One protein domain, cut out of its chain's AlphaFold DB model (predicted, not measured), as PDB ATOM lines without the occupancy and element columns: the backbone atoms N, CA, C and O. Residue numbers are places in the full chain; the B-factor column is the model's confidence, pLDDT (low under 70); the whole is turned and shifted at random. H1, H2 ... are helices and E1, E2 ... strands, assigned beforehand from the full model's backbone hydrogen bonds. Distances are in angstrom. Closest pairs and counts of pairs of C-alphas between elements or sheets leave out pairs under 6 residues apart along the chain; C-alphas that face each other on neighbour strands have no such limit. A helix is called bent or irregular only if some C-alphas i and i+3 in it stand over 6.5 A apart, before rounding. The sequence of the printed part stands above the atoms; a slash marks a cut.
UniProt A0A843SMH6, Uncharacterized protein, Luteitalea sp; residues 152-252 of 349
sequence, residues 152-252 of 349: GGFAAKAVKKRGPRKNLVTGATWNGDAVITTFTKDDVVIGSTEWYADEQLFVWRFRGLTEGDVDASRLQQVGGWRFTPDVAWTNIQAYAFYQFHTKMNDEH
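This is residues 152 to 252 of the 349 residues of an uncharacterized protein of Luteitalea sp (UniProt A0A843SMH6). A single twisted sheet of five strands has one long helix, H2, laid slantwise over one of its faces, while the far end of the hairpin E1 and E2 bends sharply to the side away from H2. A short helix, H1, follows E5 off the end of that edge strand. The printed part has 101 residues, with five strands and then two helices along the chain, E1 E2 E3 E4 E5 H1 H2; the sheet order is E1 - E2 - E3 - E4 - E5, all antiparallel. The class is mixed, helices and strands, and the whole is compact, with a radius of gyration of the C-alphas of 14.1 A and spans of 37 by 30 by 25 A.

E1, residues 154 to 166, measures 29.8 A and begins with C-alpha 154 at (167.112, 117.566, 193.538). E2, residues 173 to 185, measures 32.8 A; E3, residues 188 to 196, measures 24.6 A. E4, residues 201 to 206, measures 17.0 A, and E5, residues 210 to 214, 13.3 A. H1, residues 216 to 222, measures 10.2 A and is irregular, with C-alphas 218 and 221 7.1 A apart. H2, residues 231 to 250, measures 29.2 A, from C-alpha 231 at (169.487, 127.582, 206.913) to C-alpha 250 at (168.907, 125.578, 177.738).

The strands form a meander, each the antiparallel neighbour of the one before, and each successive pair is a hairpin. E1 bends by 98 degrees at residue 163 and E2 by 83 degrees at residue 176. Across E1 and E2, N 157 and O 182 are 2.8 A apart; across E2 and E3, N 181 and O 193, 2.8 A; across E3 and E4, N 194 and O 203, 2.8 A; across E4 and E5, N 204 and O 212, 2.9 A, each within hydrogen-bond range. H2 is on the sheet at a height of 7.5 A, making two layers, helix on one face of a sheet. It lies over E2 and E3, and runs slantwise to the strands, at 53 degrees to E2 on the local plane. It is only just not over E1 and E4, on each of which 2 of its 20 C-alphas fall. The closest C-alphas of E1 and H2 are those of Ala 156 and Asn 235, 5.1 A. H1 is only just not on the sheet, with 4 pairs of C-alphas within 10 A, and is apart from H2. Every O i to N i+4 pair is within hydrogen-bond range in H2; in H1 1 of 3 is, and 3 of 4 O i to N i+3 pairs.

The two C-alphas farthest apart, those of Asn 175 and Glu 251, are 41.9 A apart. The printed part has no cut, and no link is long. Mean pLDDT of the printed part is 88.4; residues 221 to 222, 248 and 251 to 252 are under 70.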
ATOM      1  N   GLY A 152     162.488 115.190 190.834       96.19
ATOM      2  CA  GLY A 152     163.584 115.042 189.864       96.19
ATOM      3  C   GLY A 152     164.971 114.864 190.491       96.19
ATOM      4  O   GLY A 152     165.962 115.251 189.876       96.19
ATOM      5  N   GLY A 153     165.027 114.333 191.718       97.62
ATOM      6  CA  GLY A 153     166.277 113.985 192.399       97.62
ATOM      7  C   GLY A 153     167.051 115.175 192.970       97.62
ATOM      8  O   GLY A 153     168.198 115.010 193.384       97.62
ATOM      9  N   PHE A 154     166.462 116.376 192.992       98.31
ATOM     10  CA  PHE A 154     167.112 117.566 193.538       98.31
ATOM     11  C   PHE A 154     167.056 117.591 195.065       98.31
ATOM     12  O   PHE A 154     165.996 117.417 195.668       98.31
ATOM     13  N   ALA A 155     168.188 117.900 195.694       98.62
ATOM     14  CA  ALA A 155     168.256 118.133 197.129       98.62
ATOM     15  C   ALA A 155     169.282 119.215 197.483       98.62
ATOM     16  O   ALA A 155     170.302 119.386 196.818       98.62
ATOM     17  N   ALA A 156     169.017 119.933 198.569       98.62
ATOM     18  CA  ALA A 156     169.913 120.916 199.157       98.62
ATOM     19  C   ALA A 156     170.156 120.541 200.616       98.62
ATOM     20  O   ALA A 156     169.206 120.287 201.356       98.62
ATOM     21  N   LYS A 157     171.418 120.488 201.031       98.69
ATOM     22  CA  LYS A 157     171.827 120.182 202.401       98.69
ATOM     23  C   LYS A 157     172.623 121.350 202.967       98.69
ATOM     24  O   LYS A 157     173.790 121.514 202.612       98.69
ATOM     25  N   ALA A 158     172.019 122.101 203.876       98.50
ATOM     26  CA  ALA A 158     172.639 123.210 204.579       98.50
ATOM     27  C   ALA A 158     173.082 122.801 205.986       98.50
ATOM     28  O   ALA A 158     172.310 122.225 206.751       98.50
ATOM     29  N   VAL A 159     174.328 123.116 206.334       98.00
ATOM     30  CA  VAL A 159     174.923 122.877 207.657       98.00
ATOM     31  C   VAL A 159     175.445 124.177 208.246       98.00
ATOM     32  O   VAL A 159     176.029 124.996 207.530       98.00
ATOM     33  N   LYS A 160     175.283 124.355 209.557       95.81
ATOM     34  CA  LYS A 160     175.954 125.442 210.275       95.81
ATOM     35  C   LYS A 160     177.385 125.047 210.598       95.81
ATOM     36  O   LYS A 160     177.635 123.981 211.156       95.81
ATOM     37  N   LYS A 161     178.332 125.920 210.275       94.75
ATOM     38  CA  LYS A 161     179.732 125.790 210.674       94.75
ATOM     39  C   LYS A 161     180.187 127.070 211.348       94.75
ATOM     40  O   LYS A 161     179.825 128.160 210.923       94.75
ATOM     41  N   ARG A 162     181.029 126.918 212.362       94.31
ATOM     42  CA  ARG A 162     181.731 128.018 213.013       94.31
ATOM     43  C   ARG A 162     183.219 127.740 212.955       94.31
ATOM     44  O   ARG A 162     183.640 126.636 213.296       94.31
ATOM     45  N   GLY A 163     184.009 128.714 212.525       91.50
ATOM     46  CA  GLY A 163     185.455 128.537 212.471       91.50
ATOM     47  C   GLY A 163     186.189 129.611 211.679       91.50
ATOM     48  O   GLY A 163     185.554 130.537 211.164       91.50
ATOM     49  N   PRO A 164     187.524 129.480 211.588       91.25
ATOM     50  CA  PRO A 164     188.353 130.401 210.836       91.25
ATOM     51  C   PRO A 164     188.123 130.226 209.339       91.25
ATOM     52  O   PRO A 164     188.102 129.110 208.819       91.25
ATOM     53  N   ARG A 165     188.018 131.342 208.628       89.50
ATOM     54  CA  ARG A 165     188.002 131.399 207.164       89.50
ATOM     55  C   ARG A 165     188.600 132.705 206.676       89.50
ATOM     56  O   ARG A 165     188.736 133.652 207.442       89.50
ATOM     57  N   LYS A 166     188.923 132.781 205.388       87.88
ATOM     58  CA  LYS A 166     189.303 134.053 204.771       87.88
ATOM     59  C   LYS A 166     188.061 134.816 204.329       87.88
ATOM     60  O   LYS A 166     187.204 134.261 203.646       87.88
ATOM     61  N   ASN A 167     187.979 136.083 204.709       83.81
ATOM     62  CA  ASN A 167     187.024 137.025 204.158       83.81
ATOM     63  C   ASN A 167     187.293 137.163 202.651       83.81
ATOM     64  O   ASN A 167     188.427 137.420 202.246       83.81
ATOM     65  N   LEU A 168     186.268 136.960 201.824       79.38
ATOM     66  CA  LEU A 168     186.429 136.917 200.367       79.38
ATOM     67  C   LEU A 168     186.724 138.290 199.750       79.38
ATOM     68  O   LEU A 168     187.251 138.348 198.644       79.38
ATOM     69  N   VAL A 169     186.417 139.375 200.465       75.38
ATOM     70  CA  VAL A 169     186.622 140.752 200.002       75.38
ATOM     71  C   VAL A 169     187.974 141.289 200.473       75.38
ATOM     72  O   VAL A 169     188.742 141.821 199.680       75.38
ATOM     73  N   THR A 170     188.293 141.140 201.760       82.56
ATOM     74  CA  THR A 170     189.494 141.735 202.375       82.56
ATOM     75  C   THR A 170     190.680 140.776 202.469       82.56
ATOM     76  O   THR A 170     191.799 141.205 202.742       82.56
ATOM     77  N   GLY A 171     190.462 139.466 202.310       86.69
ATOM     78  CA  GLY A 171     191.478 138.429 202.516       86.69
ATOM     79  C   GLY A 171     191.860 138.179 203.982       86.69
ATOM     80  O   GLY A 171     192.637 137.258 204.256       86.69
ATOM     81  N   ALA A 172     191.320 138.958 204.927       88.38
ATOM     82  CA  ALA A 172     191.568 138.806 206.358       88.38
ATOM     83  C   ALA A 172     191.004 137.478 206.885       88.38
ATOM     84  O   ALA A 172     189.989 136.989 206.396       88.38
ATOM     85  N   THR A 173     191.639 136.889 207.902       90.25
ATOM     86  CA  THR A 173     191.083 135.693 208.558       90.25
ATOM     87  C   THR A 173     190.024 136.115 209.566       90.25
ATOM     88  O   THR A 173     190.311 136.901 210.464       90.25
ATOM     89  N   TRP A 174     188.812 135.593 209.420       87.56
ATOM     90  CA  TRP A 174     187.668 135.839 210.288       87.56
ATOM     91  C   TRP A 174     187.202 134.538 210.934       87.56
ATOM     92  O   TRP A 174     187.193 133.490 210.292       87.56
ATOM     93  N   ASN A 175     186.794 134.627 212.199       90.25
ATOM     94  CA  ASN A 175     186.094 133.562 212.908       90.25
ATOM     95  C   ASN A 175     184.625 133.958 213.005       90.25
ATOM     96  O   ASN A 175     184.311 134.921 213.696       90.25
ATOM     97  N   GLY A 176     183.744 133.223 212.331       91.12
ATOM     98  CA  GLY A 176     182.327 133.569 212.274       91.12
ATOM     99  C   GLY A 176     181.444 132.372 211.974       91.12
ATOM    100  O   GLY A 176     181.937 131.272 211.691       91.12
ATOM    101  N   ASP A 177     180.139 132.600 212.061       93.19
ATOM    102  CA  ASP A 177     179.134 131.604 211.703       93.19
ATOM    103  C   ASP A 177     178.888 131.624 210.189       93.19
ATOM    104  O   ASP A 177     178.706 132.674 209.565       93.19
ATOM    105  N   ALA A 178     178.869 130.434 209.595       94.94
ATOM    106  CA  ALA A 178     178.584 130.210 208.191       94.94
ATOM    107  C   ALA A 178     177.494 129.148 208.036       94.94
ATOM    108  O   ALA A 178     177.486 128.132 208.736       94.94
ATOM    109  N   VAL A 179     176.601 129.351 207.076       97.12
ATOM    110  CA  VAL A 179     175.692 128.315 206.590       97.12
ATOM    111  C   VAL A 179     176.201 127.856 205.236       97.12
ATOM    112  O   VAL A 179     176.237 128.640 204.293       97.12
ATOM    113  N   ILE A 180     176.595 126.590 205.137       97.44
ATOM    114  CA  ILE A 180     177.120 126.006 203.900       97.44
ATOM    115  C   ILE A 180     176.089 125.034 203.356       97.44
ATOM    116  O   ILE A 180     175.773 124.042 204.010       97.44
ATOM    117  N   THR A 181     175.606 125.304 202.151       98.50
ATOM    118  CA  THR A 181     174.660 124.466 201.420       98.50
ATOM    119  C   THR A 181     175.375 123.703 200.324       98.50
ATOM    120  O   THR A 181     176.032 124.299 199.477       98.50
ATOM    121  N   THR A 182     175.223 122.383 200.315       98.62
ATOM    122  CA  THR A 182     175.593 121.524 199.183       98.62
ATOM    123  C   THR A 182     174.335 121.200 198.388       98.62
ATOM    124  O   THR A 182     173.348 120.760 198.976       98.62
ATOM    125  N   PHE A 183     174.363 121.414 197.075       98.50
ATOM    126  CA  PHE A 183     173.244 121.144 196.176       98.50
ATOM    127  C   PHE A 183     173.553 119.939 195.287       98.50
ATOM    128  O   PHE A 183     174.608 119.881 194.645       98.50
ATOM    129  N   THR A 184     172.639 118.972 195.263       98.62
ATOM    130  CA  THR A 184     172.798 117.691 194.571       98.62
ATOM    131  C   THR A 184     171.643 117.411 193.618       98.62
ATOM    132  O   THR A 184     170.505 117.791 193.894       98.62
ATOM    133  N   LYS A 185     171.932 116.682 192.540       97.94
ATOM    134  CA  LYS A 185     170.946 116.029 191.675       97.94
ATOM    135  C   LYS A 185     171.291 114.547 191.597       97.94
ATOM    136  O   LYS A 185     172.425 114.229 191.250       97.94
ATOM    137  N   ASP A 186     170.350 113.677 191.951       97.50
ATOM    138  CA  ASP A 186     170.557 112.221 191.996       97.50
ATOM    139  C   ASP A 186     171.812 111.858 192.823       97.50
ATOM    140  O   ASP A 186     172.688 111.116 192.387       97.50
ATOM    141  N   ASP A 187     171.940 112.499 193.995       96.81
ATOM    142  CA  ASP A 187     173.083 112.431 194.924       96.81
ATOM    143  C   ASP A 187     174.453 112.887 194.369       96.81
ATOM    144  O   ASP A 187     175.464 112.846 195.075       96.81
ATOM    145  N   VAL A 188     174.508 113.433 193.150       97.75
ATOM    146  CA  VAL A 188     175.711 114.056 192.578       97.75
ATOM    147  C   VAL A 188     175.758 115.539 192.931       97.75
ATOM    148  O   VAL A 188     174.820 116.282 192.644       97.75
ATOM    149  N   VAL A 189     176.865 116.005 193.518       98.25
ATOM    150  CA  VAL A 189     177.067 117.429 193.838       98.25
ATOM    151  C   VAL A 189     177.224 118.245 192.557       98.25
ATOM    152  O   VAL A 189     178.166 118.047 191.793       98.25
ATOM    153  N   ILE A 190     176.322 119.202 192.363       97.69
ATOM    154  CA  ILE A 190     176.273 120.084 191.185       97.69
ATOM    155  C   ILE A 190     176.473 121.562 191.541       97.69
ATOM    156  O   ILE A 190     176.706 122.391 190.660       97.69
ATOM    157  N   GLY A 191     176.447 121.904 192.829       97.62
ATOM    158  CA  GLY A 191     176.814 123.235 193.288       97.62
ATOM    159  C   GLY A 191     176.786 123.397 194.796       97.62
ATOM    160  O   GLY A 191     176.530 122.459 195.554       97.62
ATOM    161  N   SER A 192     177.065 124.616 195.230       98.00
ATOM    162  CA  SER A 192     177.060 124.999 196.635       98.00
ATOM    163  C   SER A 192     176.731 126.472 196.806       98.00
ATOM    164  O   SER A 192     177.066 127.286 195.941       98.00
ATOM    165  N   THR A 193     176.163 126.819 197.955       96.69
ATOM    166  CA  THR A 193     176.020 128.208 198.391       96.69
ATOM    167  C   THR A 193     176.522 128.376 199.818       96.69
ATOM    168  O   THR A 193     176.487 127.437 200.611       96.69
ATOM    169  N   GLU A 194     176.973 129.573 200.163       96.12
ATOM    170  CA  GLU A 194     177.478 129.900 201.493       96.12
ATOM    171  C   GLU A 194     176.877 131.229 201.948       96.12
ATOM    172  O   GLU A 194     176.878 132.198 201.195       96.12
ATOM    173  N   TRP A 195     176.353 131.275 203.171       95.88
ATOM    174  CA  TRP A 195     175.926 132.506 203.832       95.88
ATOM    175  C   TRP A 195     176.809 132.769 205.042       95.88
ATOM    176  O   TRP A 195     176.938 131.904 205.908       95.88
ATOM    177  N   TYR A 196     177.367 133.970 205.124       94.44
ATOM    178  CA  TYR A 196     178.170 134.415 206.251       94.44
ATOM    179  C   TYR A 196     177.466 135.563 206.968       94.44
ATOM    180  O   TYR A 196     177.390 136.679 206.450       94.44
ATOM    181  N   ALA A 197     176.945 135.283 208.162       92.56
ATOM    182  CA  ALA A 197     176.058 136.205 208.868       92.56
ATOM    183  C   ALA A 197     176.757 137.518 209.255       92.56
ATOM    184  O   ALA A 197     176.174 138.588 209.087       92.56
ATOM    185  N   ASP A 198     178.013 137.438 209.703       91.25
ATOM    186  CA  ASP A 198     178.772 138.598 210.188       91.25
ATOM    187  C   ASP A 198     179.141 139.589 209.069       91.25
ATOM    188  O   ASP A 198     179.174 140.794 209.305       91.25
ATOM    189  N   GLU A 199     179.387 139.118 207.837       90.88
ATOM    190  CA  GLU A 199     179.593 140.014 206.678       90.88
ATOM    191  C   GLU A 199     178.308 140.348 205.925       90.88
ATOM    192  O   GLU A 199     178.328 141.191 205.026       90.88
ATOM    193  N   GLN A 200     177.217 139.643 206.221       92.38
ATOM    194  CA  GLN A 200     176.036 139.602 205.368       92.38
ATOM    195  C   GLN A 200     176.385 139.287 203.900       92.38
ATOM    196  O   GLN A 200     175.938 139.969 202.972       92.38
ATOM    197  N   LEU A 201     177.228 138.267 203.708       90.31
ATOM    198  CA  LEU A 201     177.769 137.845 202.416       90.31
ATOM    199  C   LEU A 201     177.165 136.503 202.003       90.31
ATOM    200  O   LEU A 201     177.313 135.503 202.707       90.31
ATOM    201  N   PHE A 202     176.523 136.477 200.840       92.00
ATOM    202  CA  PHE A 202     176.031 135.266 200.196       92.00
ATOM    203  C   PHE A 202     176.876 134.935 198.965       92.00
ATOM    204  O   PHE A 202     177.137 135.808 198.145       92.00
ATOM    205  N   VAL A 203     177.290 133.680 198.821       91.62
ATOM    206  CA  VAL A 203     178.160 133.197 197.738       91.62
ATOM    207  C   VAL A 203     177.522 131.977 197.100       91.62
ATOM    208  O   VAL A 203     176.969 131.136 197.806       91.62
ATOM    209  N   TRP A 204     177.638 131.833 195.784       94.50
ATOM    210  CA  TRP A 204     177.201 130.639 195.066       94.50
ATOM    211  C   TRP A 204     178.255 130.164 194.073       94.50
ATOM    212  O   TRP A 204     179.001 130.953 193.492       94.50
ATOM    213  N   ARG A 205     178.310 128.846 193.878       95.19
ATOM    214  CA  ARG A 205     179.195 128.181 192.918       95.19
ATOM    215  C   ARG A 205     178.481 126.967 192.327       95.19
ATOM    216  O   ARG A 205     178.269 125.980 193.024       95.19
ATOM    217  N   PHE A 206     178.136 127.031 191.046       91.44
ATOM    218  CA  PHE A 206     177.534 125.952 190.260       91.44
ATOM    219  C   PHE A 206     178.394 125.726 189.017       91.44
ATOM    220  O   PHE A 206     178.383 126.523 188.076       91.44
ATOM    221  N   ARG A 207     179.201 124.659 189.035       89.62
ATOM    222  CA  ARG A 207     180.250 124.431 188.033       89.62
ATOM    223  C   ARG A 207     179.652 124.324 186.629       89.62
ATOM    224  O   ARG A 207     178.782 123.496 186.389       89.62
ATOM    225  N   GLY A 208     180.174 125.128 185.703       87.19
ATOM    226  CA  GLY A 208     179.696 125.167 184.316       87.19
ATOM    227  C   GLY A 208     178.362 125.895 184.128       87.19
ATOM    228  O   GLY A 208     177.851 125.891 183.016       87.19
ATOM    229  N   LEU A 209     177.818 126.516 185.184       84.62
ATOM    230  CA  LEU A 209     176.529 127.201 185.149       84.62
ATOM    231  C   LEU A 209     176.624 128.664 185.607       84.62
ATOM    232  O   LEU A 209     176.331 129.566 184.831       84.62
ATOM    233  N   THR A 210     177.020 128.914 186.858       83.62
ATOM    234  CA  THR A 210     177.103 130.268 187.432       83.62
ATOM    235  C   THR A 210     177.958 130.284 188.700       83.62
ATOM    236  O   THR A 210     177.974 129.318 189.464       83.62
ATOM    237  N   GLU A 211     178.646 131.388 188.960       90.12
ATOM    238  CA  GLU A 211     179.320 131.650 190.233       90.12
ATOM    239  C   GLU A 211     179.292 133.142 190.557       90.12
ATOM    240  O   GLU A 211     179.239 133.986 189.659       90.12
ATOM    241  N   GLY A 212     179.315 133.471 191.844       85.94
ATOM    242  CA  GLY A 212     179.338 134.856 192.282       85.94
ATOM    243  C   GLY A 212     179.056 135.033 193.762       85.94
ATOM    244  O   GLY A 212     179.014 134.078 194.542       85.94
ATOM    245  N   ASP A 213     178.911 136.296 194.138       88.31
ATOM    246  CA  ASP A 213     178.736 136.738 195.508       88.31
ATOM    247  C   ASP A 213     177.877 138.011 195.592       88.31
ATOM    248  O   ASP A 213     177.809 138.806 194.648       88.31
ATOM    249  N   VAL A 214     177.228 138.219 196.734       81.94
ATOM    250  CA  VAL A 214     176.525 139.454 197.083       81.94
ATOM    251  C   VAL A 214     176.696 139.747 198.572       81.94
ATOM    252  O   VAL A 214     176.348 138.930 199.421       81.94
ATOM    253  N   ASP A 215     177.246 140.918 198.884       85.75
ATOM    254  CA  ASP A 215     177.391 141.423 200.249       85.75
ATOM    255  C   ASP A 215     176.396 142.556 200.547       85.75
ATOM    256  O   ASP A 215     175.685 143.047 199.662       85.75
ATOM    257  N   ALA A 216     176.354 142.996 201.807       84.62
ATOM    258  CA  ALA A 216     175.517 144.120 202.208       84.62
ATOM    259  C   ALA A 216     175.806 145.405 201.417       84.62
ATOM    260  O   ALA A 216     174.867 146.145 201.132       84.62
ATOM    261  N   SER A 217     177.065 145.675 201.047       79.75
ATOM    262  CA  SER A 217     177.448 146.901 200.335       79.75
ATOM    263  C   SER A 217     176.819 146.964 198.942       79.75
ATOM    264  O   SER A 217     176.254 147.994 198.570       79.75
ATOM    265  N   ARG A 218     176.792 145.835 198.218       77.50
ATOM    266  CA  ARG A 218     176.151 145.720 196.899       77.50
ATOM    267  C   ARG A 218     174.634 145.894 196.963       77.50
ATOM    268  O   ARG A 218     174.033 146.318 195.982       77.50
ATOM    269  N   LEU A 219     174.009 145.600 198.105       74.88
ATOM    270  CA  LEU A 219     172.562 145.740 198.290       74.88
ATOM    271  C   LEU A 219     172.130 147.103 198.846       74.88
ATOM    272  O   LEU A 219     170.932 147.387 198.842       74.88
ATOM    273  N   GLN A 220     173.049 147.968 199.298       74.94
ATOM    274  CA  GLN A 220     172.695 149.261 199.911       74.94
ATOM    275  C   GLN A 220     171.797 150.117 199.010       74.94
ATOM    276  O   GLN A 220     170.840 150.720 199.493       74.94
ATOM    277  N   GLN A 221     172.046 150.109 197.697       65.75
ATOM    278  CA  GLN A 221     171.287 150.900 196.722       65.75
ATOM    279  C   GLN A 221     169.817 150.461 196.580       65.75
ATOM    280  O   GLN A 221     168.992 151.242 196.117       65.75
ATOM    281  N   VAL A 222     169.465 149.248 197.024       61.81
ATOM    282  CA  VAL A 222     168.086 148.713 197.037       61.81
ATOM    283  C   VAL A 222     167.541 148.454 198.441       61.81
ATOM    284  O   VAL A 222     166.549 147.740 198.621       61.81
ATOM    285  N   GLY A 223     168.153 149.084 199.445       73.06
ATOM    286  CA  GLY A 223     167.702 149.039 200.836       73.06
ATOM    287  C   GLY A 223     168.311 147.913 201.674       73.06
ATOM    288  O   GLY A 223     167.865 147.704 202.798       73.06
ATOM    289  N   GLY A 224     169.327 147.217 201.161       77.62
ATOM    290  CA  GLY A 224     170.058 146.179 201.885       77.62
ATOM    291  C   GLY A 224     169.286 144.867 202.046       77.62
ATOM    292  O   GLY A 224     168.254 144.627 201.415       77.62
ATOM    293  N   TRP A 225     169.804 144.000 202.916       80.56
ATOM    294  CA  TRP A 225     169.106 142.790 203.342       80.56
ATOM    295  C   TRP A 225     167.871 143.158 204.174       80.56
ATOM    296  O   TRP A 225     167.974 143.846 205.189       80.56
ATOM    297  N   ARG A 226     166.692 142.692 203.751       81.12
ATOM    298  CA  ARG A 226     165.414 142.967 204.443       81.12
ATOM    299  C   ARG A 226     165.089 141.974 205.560       81.12
ATOM    300  O   ARG A 226     164.218 142.245 206.378       81.12
ATOM    301  N   PHE A 227     165.791 140.850 205.581       83.88
ATOM    302  CA  PHE A 227     165.710 139.792 206.580       83.88
ATOM    303  C   PHE A 227     167.105 139.183 206.745       83.88
ATOM    304  O   PHE A 227     167.988 139.423 205.921       83.88
ATOM    305  N   THR A 228     167.299 138.376 207.786       88.19
ATOM    306  CA  THR A 228     168.530 137.601 207.973       88.19
ATOM    307  C   THR A 228     168.351 136.221 207.340       88.19
ATOM    308  O   THR A 228     167.535 135.446 207.844       88.19
ATOM    309  N   PRO A 229     169.079 135.884 206.258       90.62
ATOM    310  CA  PRO A 229     169.113 134.532 205.721       90.62
ATOM    311  C   PRO A 229     169.349 133.468 206.792       90.62
ATOM    312  O   PRO A 229     170.267 133.569 207.609       90.62
ATOM    313  N   ASP A 230     168.524 132.427 206.759       91.62
ATOM    314  CA  ASP A 230     168.663 131.255 207.610       91.62
ATOM    315  C   ASP A 230     168.989 129.997 206.793       91.62
ATOM    316  O   ASP A 230     169.168 130.030 205.573       91.62
ATOM    317  N   VAL A 231     169.092 128.869 207.494       95.56
ATOM    318  CA  VAL A 231     169.487 127.582 206.913       95.56
ATOM    319  C   VAL A 231     168.521 127.144 205.806       95.56
ATOM    320  O   VAL A 231     168.956 126.751 204.723       95.56
ATOM    321  N   ALA A 232     167.214 127.279 206.030       95.38
ATOM    322  CA  ALA A 232     166.208 126.915 205.039       95.38
ATOM    323  C   ALA A 232     166.248 127.847 203.822       95.38
ATOM    324  O   ALA A 232     166.175 127.383 202.685       95.38
ATOM    325  N   TRP A 233     166.427 129.153 204.035       94.25
ATOM    326  CA  TRP A 233     166.564 130.109 202.943       94.25
ATOM    327  C   TRP A 233     167.729 129.767 202.014       94.25
ATOM    328  O   TRP A 233     167.544 129.775 200.797       94.25
ATOM    329  N   THR A 234     168.892 129.392 202.557       95.88
ATOM    330  CA  THR A 234     170.051 129.030 201.723       95.88
ATOM    331  C   THR A 234     169.794 127.810 200.832       95.88
ATOM    332  O   THR A 234     170.179 127.831 199.663       95.88
ATOM    333  N   ASN A 235     169.047 126.808 201.318       98.00
ATOM    334  CA  ASN A 235     168.600 125.674 200.501       98.00
ATOM    335  C   ASN A 235     167.719 126.129 199.328       98.00
ATOM    336  O   ASN A 235     167.957 125.730 198.188       98.00
ATOM    337  N   ILE A 236     166.719 126.978 199.598       94.19
ATOM    338  CA  ILE A 236     165.812 127.479 198.556       94.19
ATOM    339  C   ILE A 236     166.572 128.306 197.512       94.19
ATOM    340  O   ILE A 236     166.314 128.158 196.319       94.19
ATOM    341  N   GLN A 237     167.531 129.140 197.927       90.88
ATOM    342  CA  GLN A 237     168.345 129.897 196.975       90.88
ATOM    343  C   GLN A 237     169.200 128.986 196.103       90.88
ATOM    344  O   GLN A 237     169.240 129.190 194.893       90.88
ATOM    345  N   ALA A 238     169.843 127.961 196.668       93.44
ATOM    346  CA  ALA A 238     170.624 127.018 195.873       93.44
ATOM    347  C   ALA A 238     169.775 126.372 194.760       93.44
ATOM    348  O   ALA A 238     170.200 126.325 193.603       93.44
ATOM    349  N   TYR A 239     168.543 125.967 195.087       93.06
ATOM    350  CA  TYR A 239     167.582 125.464 194.105       93.06
ATOM    351  C   TYR A 239     167.201 126.534 193.064       93.06
ATOM    352  O   TYR A 239     167.229 126.260 191.864       93.06
ATOM    353  N   ALA A 240     166.921 127.767 193.501       83.38
ATOM    354  CA  ALA A 240     166.586 128.894 192.627       83.38
ATOM    355  C   ALA A 240     167.679 129.181 191.586       83.38
ATOM    356  O   ALA A 240     167.397 129.231 190.388       83.38
ATOM    357  N   PHE A 241     168.931 129.337 192.037       81.88
ATOM    358  CA  PHE A 241     170.074 129.631 191.171       81.88
ATOM    359  C   PHE A 241     170.253 128.550 190.112       81.88
ATOM    360  O   PHE A 241     170.397 128.865 188.932       81.88
ATOM    361  N   TYR A 242     170.188 127.279 190.512       88.06
ATOM    362  CA  TYR A 242     170.306 126.185 189.562       88.06
ATOM    363  C   TYR A 242     169.178 126.201 188.522       88.06
ATOM    364  O   TYR A 242     169.455 126.163 187.323       88.06
ATOM    365  N   GLN A 243     167.917 126.294 188.958       83.06
ATOM    366  CA  GLN A 243     166.754 126.251 188.064       83.06
ATOM    367  C   GLN A 243     166.748 127.414 187.067       83.06
ATOM    368  O   GLN A 243     166.595 127.202 185.863       83.06
ATOM    369  N   PHE A 244     166.956 128.642 187.547       76.25
ATOM    370  CA  PHE A 244     166.911 129.819 186.682       76.25
ATOM    371  C   PHE A 244     168.070 129.847 185.687       76.25
ATOM    372  O   PHE A 244     167.835 130.072 184.501       76.25
ATOM    373  N   HIS A 245     169.301 129.558 186.120       76.44
ATOM    374  CA  HIS A 245     170.431 129.554 185.191       76.44
ATOM    375  C   HIS A 245     170.386 128.380 184.209       76.44
ATOM    376  O   HIS A 245     170.760 128.566 183.052       76.44
ATOM    377  N   THR A 246     169.911 127.197 184.621       78.25
ATOM    378  CA  THR A 246     169.765 126.049 183.706       78.25
ATOM    379  C   THR A 246     168.772 126.389 182.604       78.25
ATOM    380  O   THR A 246     169.103 126.274 181.430       78.25
ATOM    381  N   LYS A 247     167.608 126.939 182.972       71.94
ATOM    382  CA  LYS A 247     166.605 127.385 182.002       71.94
ATOM    383  C   LYS A 247     167.157 128.426 181.021       71.94
ATOM    384  O   LYS A 247     166.917 128.322 179.824       71.94
ATOM    385  N   MET A 248     167.927 129.402 181.505       63.91
ATOM    386  CA  MET A 248     168.560 130.408 180.641       63.91
ATOM    387  C   MET A 248     169.587 129.798 179.677       63.91
ATOM    388  O   MET A 248     169.657 130.204 178.515       63.91
ATOM    389  N   ASN A 249     170.371 128.822 180.141       71.62
ATOM    390  CA  ASN A 249     171.353 128.120 179.318       71.62
ATOM    391  C   ASN A 249     170.686 127.240 178.244       71.62
ATOM    392  O   ASN A 249     171.088 127.293 177.080       71.62
ATOM    393  N   ASP A 250     169.650 126.487 178.621       70.94
ATOM    394  CA  ASP A 250     168.907 125.578 177.738       70.94
ATOM    395  C   ASP A 250     168.140 126.334 176.645       70.94
ATOM    396  O   ASP A 250     168.102 125.907 175.493       70.94
ATOM    397  N   GLU A 251     167.584 127.503 176.970       65.44
ATOM    398  CA  GLU A 251     166.913 128.372 175.996       65.44
ATOM    399  C   GLU A 251     167.907 129.157 175.110       65.44
ATOM    400  O   GLU A 251     167.492 130.014 174.329       65.44
ATOM    401  N   HIS A 252     169.218 128.896 175.228       58.59
ATOM    402  CA  HIS A 252     170.302 129.642 174.575       58.59
ATOM    403  C   HIS A 252     170.224 131.161 174.790       58.59
ATOM    404  O   HIS A 252     170.764 131.942 174.004       58.59
TER     405      HIS A 252